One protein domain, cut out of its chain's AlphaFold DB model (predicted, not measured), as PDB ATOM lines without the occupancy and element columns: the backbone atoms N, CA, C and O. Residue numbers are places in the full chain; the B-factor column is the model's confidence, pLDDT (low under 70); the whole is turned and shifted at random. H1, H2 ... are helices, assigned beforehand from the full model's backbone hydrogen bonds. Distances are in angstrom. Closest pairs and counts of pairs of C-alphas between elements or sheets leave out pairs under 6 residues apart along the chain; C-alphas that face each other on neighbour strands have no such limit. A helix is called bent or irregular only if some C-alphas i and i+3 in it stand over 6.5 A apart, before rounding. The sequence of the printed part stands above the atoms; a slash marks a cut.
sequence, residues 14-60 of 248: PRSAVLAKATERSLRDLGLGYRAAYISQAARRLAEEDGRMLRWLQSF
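What this domain is: This is residues 14 to 60 of the 248 residues of the protein "OGG1 protein" of Symbiodinium natans (UniProt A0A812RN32). One long helix, H3, makes an L with a kink of 94 degrees near residue 48, and the short helices H1 and H2 pack on the limb before the kink. The printed part has 47 residues with three named helices, in the order H1, H2, H3, and no named strand; it is all helix. It is elongated, 34 by 17 by 14 A, and only just compact, close to loose, with a radius of gyration of the C-alphas of 11.4 A.

How they stand to each other: H3, residues 35 to 59, is irregular: C-alphas 50 and 53 are 8.7 A apart. With residues 39 to 47 alone it touches H1, residues 16 to 19; the closest C-alphas, of Ser 16 and Ala 43, are 4.8 A apart. With residues 36 to 40 alone it touches H2, residues 24 to 29, at a steep tilt of 55 degrees, opposite ways; the closest C-alphas, of Leu 27 and Ala 36, are 5.2 A apart. H1 and H2 are apart. Every O i to N i+4 pair is within hydrogen-bond range in H2, and 15 of 21 in H3; H1 is too short for such a pair.

Where its parts are: H3 measures 27.1 A from C-alpha 35 to C-alpha 59 at (237.310, 204.247, 171.977). H1, 5.1 A, begins at C-alpha 16 (249.673, 196.212, 164.296); H2 measures 8.7 A.

The domain as a whole: The two C-alphas farthest apart, of Asp 29 and Phe 60, are 34.8 A apart. The printed part has no cut, and both links are tight. No printed residue is under pLDDT 70.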
ATOM      1  N   PRO A  14     246.824 189.870 161.342       92.69
ATOM      2  CA  PRO A  14     247.980 190.250 162.137       92.69
ATOM      3  C   PRO A  14     247.717 191.551 162.906       92.69
ATOM      4  O   PRO A  14     247.201 192.536 162.372       92.69
ATOM      5  N   ARG A  15     248.107 191.571 164.184       91.19
ATOM      6  CA  ARG A  15     248.059 192.788 165.009       91.19
ATOM      7  C   ARG A  15     249.056 193.824 164.479       91.19
ATOM      8  O   ARG A  15     250.110 193.453 163.957       91.19
ATOM      9  N   SER A  16     248.778 195.111 164.695       91.38
ATOM     10  CA  SER A  16     249.673 196.212 164.296       91.38
ATOM     11  C   SER A  16     251.097 196.026 164.829       91.38
ATOM     12  O   SER A  16     252.045 196.146 164.064       91.38
ATOM     13  N   ALA A  17     251.259 195.611 166.090       90.31
ATOM     14  CA  ALA A  17     252.569 195.340 166.692       90.31
ATOM     15  C   ALA A  17     253.365 194.217 165.994       90.31
ATOM     16  O   ALA A  17     254.594 194.220 166.024       90.31
ATOM     17  N   VAL A  18     252.685 193.250 165.363       92.56
ATOM     18  CA  VAL A  18     253.335 192.195 164.566       92.56
ATOM     19  C   VAL A  18     253.732 192.752 163.201       92.56
ATOM     20  O   VAL A  18     254.882 192.605 162.796       92.56
ATOM     21  N   LEU A  19     252.818 193.455 162.523       93.25
ATOM     22  CA  LEU A  19     253.095 194.098 161.232       93.25
ATOM     23  C   LEU A  19     254.194 195.166 161.319       93.25
ATOM     24  O   LEU A  19     254.961 195.321 160.375       93.25
ATOM     25  N   ALA A  20     254.319 195.860 162.451       93.31
ATOM     26  CA  ALA A  20     255.345 196.877 162.676       93.31
ATOM     27  C   ALA A  20     256.775 196.307 162.587       93.31
ATOM     28  O   ALA A  20     257.703 197.032 162.212       93.31
ATOM     29  N   LYS A  21     256.938 195.009 162.891       94.44
ATOM     30  CA  LYS A  21     258.207 194.270 162.801       94.44
ATOM     31  C   LYS A  21     258.521 193.785 161.384       94.44
ATOM     32  O   LYS A  21     259.664 193.428 161.113       94.44
ATOM     33  N   ALA A  22     257.538 193.757 160.484       94.19
ATOM     34  CA  ALA A  22     257.763 193.356 159.102       94.19
ATOM     35  C   ALA A  22     258.610 194.405 158.361       94.19
ATOM     36  O   ALA A  22     258.502 195.617 158.591       94.19
ATOM     37  N   THR A  23     259.456 193.938 157.441       94.56
ATOM     38  CA  THR A  23     260.206 194.820 156.540       94.56
ATOM     39  C   THR A  23     259.393 195.080 155.279       94.56
ATOM     40  O   THR A  23     258.636 194.218 154.831       94.56
ATOM     41  N   GLU A  24     259.576 196.246 154.656       95.25
ATOM     42  CA  GLU A  24     258.925 196.544 153.376       95.25
ATOM     43  C   GLU A  24     259.246 195.475 152.323       95.25
ATOM     44  O   GLU A  24     258.342 195.028 151.622       95.25
ATOM     45  N   ARG A  25     260.503 195.011 152.263       96.75
ATOM     46  CA  ARG A  25     260.927 193.930 151.363       96.75
ATOM     47  C   ARG A  25     260.106 192.659 151.578       96.75
ATOM     48  O   ARG A  25     259.503 192.189 150.626       96.75
ATOM     49  N   SER A  26     259.983 192.183 152.822       96.25
ATOM     50  CA  SER A  26     259.197 190.973 153.120       96.25
ATOM     51  C   SER A  26     257.732 191.087 152.685       96.25
ATOM     52  O   SER A  26     257.143 190.119 152.224       96.25
ATOM     53  N   LEU A  27     257.147 192.287 152.772       96.44
ATOM     54  CA  LEU A  27     255.782 192.552 152.321       96.44
ATOM     55  C   LEU A  27     255.682 192.664 150.788       96.44
ATOM     56  O   LEU A  27     254.676 192.261 150.205       96.44
ATOM     57  N   ARG A  28     256.712 193.190 150.114       97.44
ATOM     58  CA  ARG A  28     256.790 193.215 148.643       97.44
ATOM     59  C   ARG A  28     256.940 191.820 148.057       97.44
ATOM     60  O   ARG A  28     256.274 191.534 147.066       97.44
ATOM     61  N   ASP A  29     257.736 190.968 148.696       97.75
ATOM     62  CA  ASP A  29     257.932 189.569 148.302       97.75
ATOM     63  C   ASP A  29     256.607 188.773 148.373       97.75
ATOM     64  O   ASP A  29     256.417 187.816 147.630       97.75
ATOM     65  N   LEU A  30     255.638 189.226 149.185       96.06
ATOM     66  CA  LEU A  30     254.257 188.714 149.235       96.06
ATOM     67  C   LEU A  30     253.315 189.308 148.164       96.06
ATOM     68  O   LEU A  30     252.110 189.065 148.199       96.06
ATOM     69  N   GLY A  31     253.818 190.119 147.230       97.06
ATOM     70  CA  GLY A  31     253.027 190.691 146.134       97.06
ATOM     71  C   GLY A  31     252.229 191.953 146.488       97.06
ATOM     72  O   GLY A  31     251.384 192.386 145.707       97.06
ATOM     73  N   LEU A  32     252.495 192.599 147.631       96.25
ATOM     74  CA  LEU A  32     251.761 193.807 148.056       96.25
ATOM     75  C   LEU A  32     252.150 195.081 147.276       96.25
ATOM     76  O   LEU A  32     251.498 196.124 147.406       96.25
ATOM     77  N   GLY A  33     253.201 195.012 146.453       97.06
ATOM     78  CA  GLY A  33     253.659 196.110 145.603       97.06
ATOM     79  C   GLY A  33     254.017 197.368 146.401       97.06
ATOM     80  O   GLY A  33     254.555 197.295 147.503       97.06
ATOM     81  N   TYR A  34     253.697 198.547 145.862       96.38
ATOM     82  CA  TYR A  34     253.999 199.828 146.518       96.38
ATOM     83  C   TYR A  34     253.285 200.016 147.871       96.38
ATOM     84  O   TYR A  34     253.756 200.780 148.712       96.38
ATOM     85  N   ARG A  35     252.182 199.292 148.121       97.25
ATOM     86  CA  ARG A  35     251.426 199.368 149.385       97.25
ATOM     87  C   ARG A  35     252.153 198.711 150.559       97.25
ATOM     88  O   ARG A  35     251.804 198.986 151.702       97.25
ATOM     89  N   ALA A  36     253.173 197.893 150.298       97.19
ATOM     90  CA  ALA A  36     254.033 197.317 151.332       97.19
ATOM     91  C   ALA A  36     254.635 198.395 152.255       97.19
ATOM     92  O   ALA A  36     254.647 198.239 153.481       97.19
ATOM     93  N   ALA A  37     255.067 199.519 151.672       96.31
ATOM     94  CA  ALA A  37     255.577 200.664 152.421       96.31
ATOM     95  C   ALA A  37     254.497 201.230 153.357       96.31
ATOM     96  O   ALA A  37     254.728 201.364 154.556       96.31
ATOM     97  N   TYR A  38     253.288 201.470 152.837       97.44
ATOM     98  CA  TYR A  38     252.169 202.004 153.618       97.44
ATOM     99  C   TYR A  38     251.790 201.100 154.787       97.44
ATOM    100  O   TYR A  38     251.650 201.584 155.903       97.44
ATOM    101  N   ILE A  39     251.684 199.788 154.558       96.38
ATOM    102  CA  ILE A  39     251.305 198.823 155.598       96.38
ATOM    103  C   ILE A  39     252.330 198.826 156.736       96.38
ATOM    104  O   ILE A  39     251.950 198.959 157.898       96.38
ATOM    105  N   SER A  40     253.623 198.711 156.414       94.56
ATOM    106  CA  SER A  40     254.675 198.684 157.439       94.56
ATOM    107  C   SER A  40     254.768 200.002 158.214       94.56
ATOM    108  O   SER A  40     254.861 199.988 159.442       94.56
ATOM    109  N   GLN A  41     254.686 201.145 157.529       96.00
ATOM    110  CA  GLN A  41     254.773 202.458 158.166       96.00
ATOM    111  C   GLN A  41     253.526 202.777 158.998       96.00
ATOM    112  O   GLN A  41     253.660 203.219 160.137       96.00
ATOM    113  N   ALA A  42     252.321 202.500 158.490       97.06
ATOM    114  CA  ALA A  42     251.083 202.677 159.248       97.06
ATOM    115  C   ALA A  42     251.049 201.775 160.491       97.06
ATOM    116  O   ALA A  42     250.653 202.228 161.560       97.06
ATOM    117  N   ALA A  43     251.522 200.526 160.389       96.12
ATOM    118  CA  ALA A  43     251.609 199.623 161.535       96.12
ATOM    119  C   ALA A  43     252.567 200.134 162.623       96.12
ATOM    120  O   ALA A  43     252.239 200.034 163.805       96.12
ATOM    121  N   ARG A  44     253.716 200.710 162.237       95.38
ATOM    122  CA  ARG A  44     254.651 201.355 163.176       95.38
ATOM    123  C   ARG A  44     254.022 202.573 163.838       95.38
ATOM    124  O   ARG A  44     254.017 202.640 165.059       95.38
ATOM    125  N   ARG A  45     253.389 203.449 163.057       95.94
ATOM    126  CA  ARG A  45     252.708 204.653 163.561       95.94
ATOM    127  C   ARG A  45     251.561 204.324 164.523       95.94
ATOM    128  O   ARG A  45     251.347 205.017 165.505       95.94
ATOM    129  N   LEU A  46     250.860 203.213 164.292       95.75
ATOM    130  CA  LEU A  46     249.845 202.691 165.215       95.75
ATOM    131  C   LEU A  46     250.423 202.049 166.487       95.75
ATOM    132  O   LEU A  46     249.666 201.829 167.431       95.75
ATOM    133  N   ALA A  47     251.708 201.690 166.503       93.19
ATOM    134  CA  ALA A  47     252.402 201.112 167.655       93.19
ATOM    135  C   ALA A  47     253.204 202.155 168.460       93.19
ATOM    136  O   ALA A  47     253.596 201.876 169.593       93.19
ATOM    137  N   GLU A  48     253.440 203.342 167.895       92.31
ATOM    138  CA  GLU A  48     254.058 204.483 168.575       92.31
ATOM    139  C   GLU A  48     253.254 204.918 169.805       92.31
ATOM    140  O   GLU A  48     252.045 204.695 169.898       92.31
ATOM    141  N   GLU A  49     253.942 205.556 170.758       89.75
ATOM    142  CA  GLU A  49     253.336 206.123 171.969       89.75
ATOM    143  C   GLU A  49     252.445 205.120 172.722       89.75
ATOM    144  O   GLU A  49     251.343 205.439 173.179       89.75
ATOM    145  N   ASP A  50     252.922 203.873 172.799       89.06
ATOM    146  CA  ASP A  50     252.205 202.746 173.396       89.06
ATOM    147  C   ASP A  50     250.822 202.508 172.745       89.06
ATOM    148  O   ASP A  50     249.853 202.121 173.383       89.06
ATOM    149  N   GLY A  51     250.685 202.790 171.448       93.25
ATOM    150  CA  GLY A  51     249.434 202.623 170.710       93.25
ATOM    151  C   GLY A  51     248.355 203.652 171.049       93.25
ATOM    152  O   GLY A  51     247.164 203.347 170.933       93.25
ATOM    153  N   ARG A  52     248.733 204.875 171.455       95.12
ATOM    154  CA  ARG A  52     247.788 205.961 171.785       95.12
ATOM    155  C   ARG A  52     246.732 206.179 170.699       95.12
ATOM    156  O   ARG A  52     245.544 206.168 171.017       95.12
ATOM    157  N   MET A  53     247.151 206.323 169.440       95.19
ATOM    158  CA  MET A  53     246.236 206.511 168.306       95.19
ATOM    159  C   MET A  53     245.277 205.327 168.163       95.19
ATOM    160  O   MET A  53     244.074 205.519 168.012       95.19
ATOM    161  N   LEU A  54     245.786 204.093 168.248       93.94
ATOM    162  CA  LEU A  54     244.957 202.896 168.122       93.94
ATOM    163  C   LEU A  54     243.909 202.818 169.239       93.94
ATOM    164  O   LEU A  54     242.747 202.539 168.953       93.94
ATOM    165  N   ARG A  55     244.290 203.108 170.489       93.94
ATOM    166  CA  ARG A  55     243.351 203.166 171.620       93.94
ATOM    167  C   ARG A  55     242.310 204.264 171.444       93.94
ATOM    168  O   ARG A  55     241.133 204.025 171.697       93.94
ATOM    169  N   TRP A  56     242.729 205.442 170.985       94.88
ATOM    170  CA  TRP A  56     241.817 206.545 170.692       94.88
ATOM    171  C   TRP A  56     240.798 206.146 169.617       94.88
ATOM    172  O   TRP A  56     239.599 206.261 169.854       94.88
ATOM    173  N   LEU A  57     241.243 205.552 168.503       94.19
ATOM    174  CA  LEU A  57     240.350 205.026 167.465       94.19
ATOM    175  C   LEU A  57     239.400 203.953 168.027       94.19
ATOM    176  O   LEU A  57     238.201 203.967 167.767       94.19
ATOM    177  N   GLN A  58     239.909 203.028 168.839       91.62
ATOM    178  CA  GLN A  58     239.098 201.962 169.433       91.62
ATOM    179  C   GLN A  58     238.055 202.479 170.429       91.62
ATOM    180  O   GLN A  58     237.010 201.843 170.566       91.62
ATOM    181  N   SER A  59     238.281 203.635 171.060       92.06
ATOM    182  CA  SER A  59     237.310 204.247 171.977       92.06
ATOM    183  C   SER A  59     235.976 204.589 171.299       92.06
ATOM    184  O   SER A  59     234.937 204.597 171.956       92.06
ATOM    185  N   PHE A  60     235.972 204.785 169.975       89.38
ATOM    186  CA  PHE A  60     234.755 205.064 169.208       89.38
ATOM    187  C   PHE A  60     233.863 203.842 168.987       89.38
ATOM    188  O   PHE A  60     232.678 204.007 168.724       89.38
TER     189      PHE A  60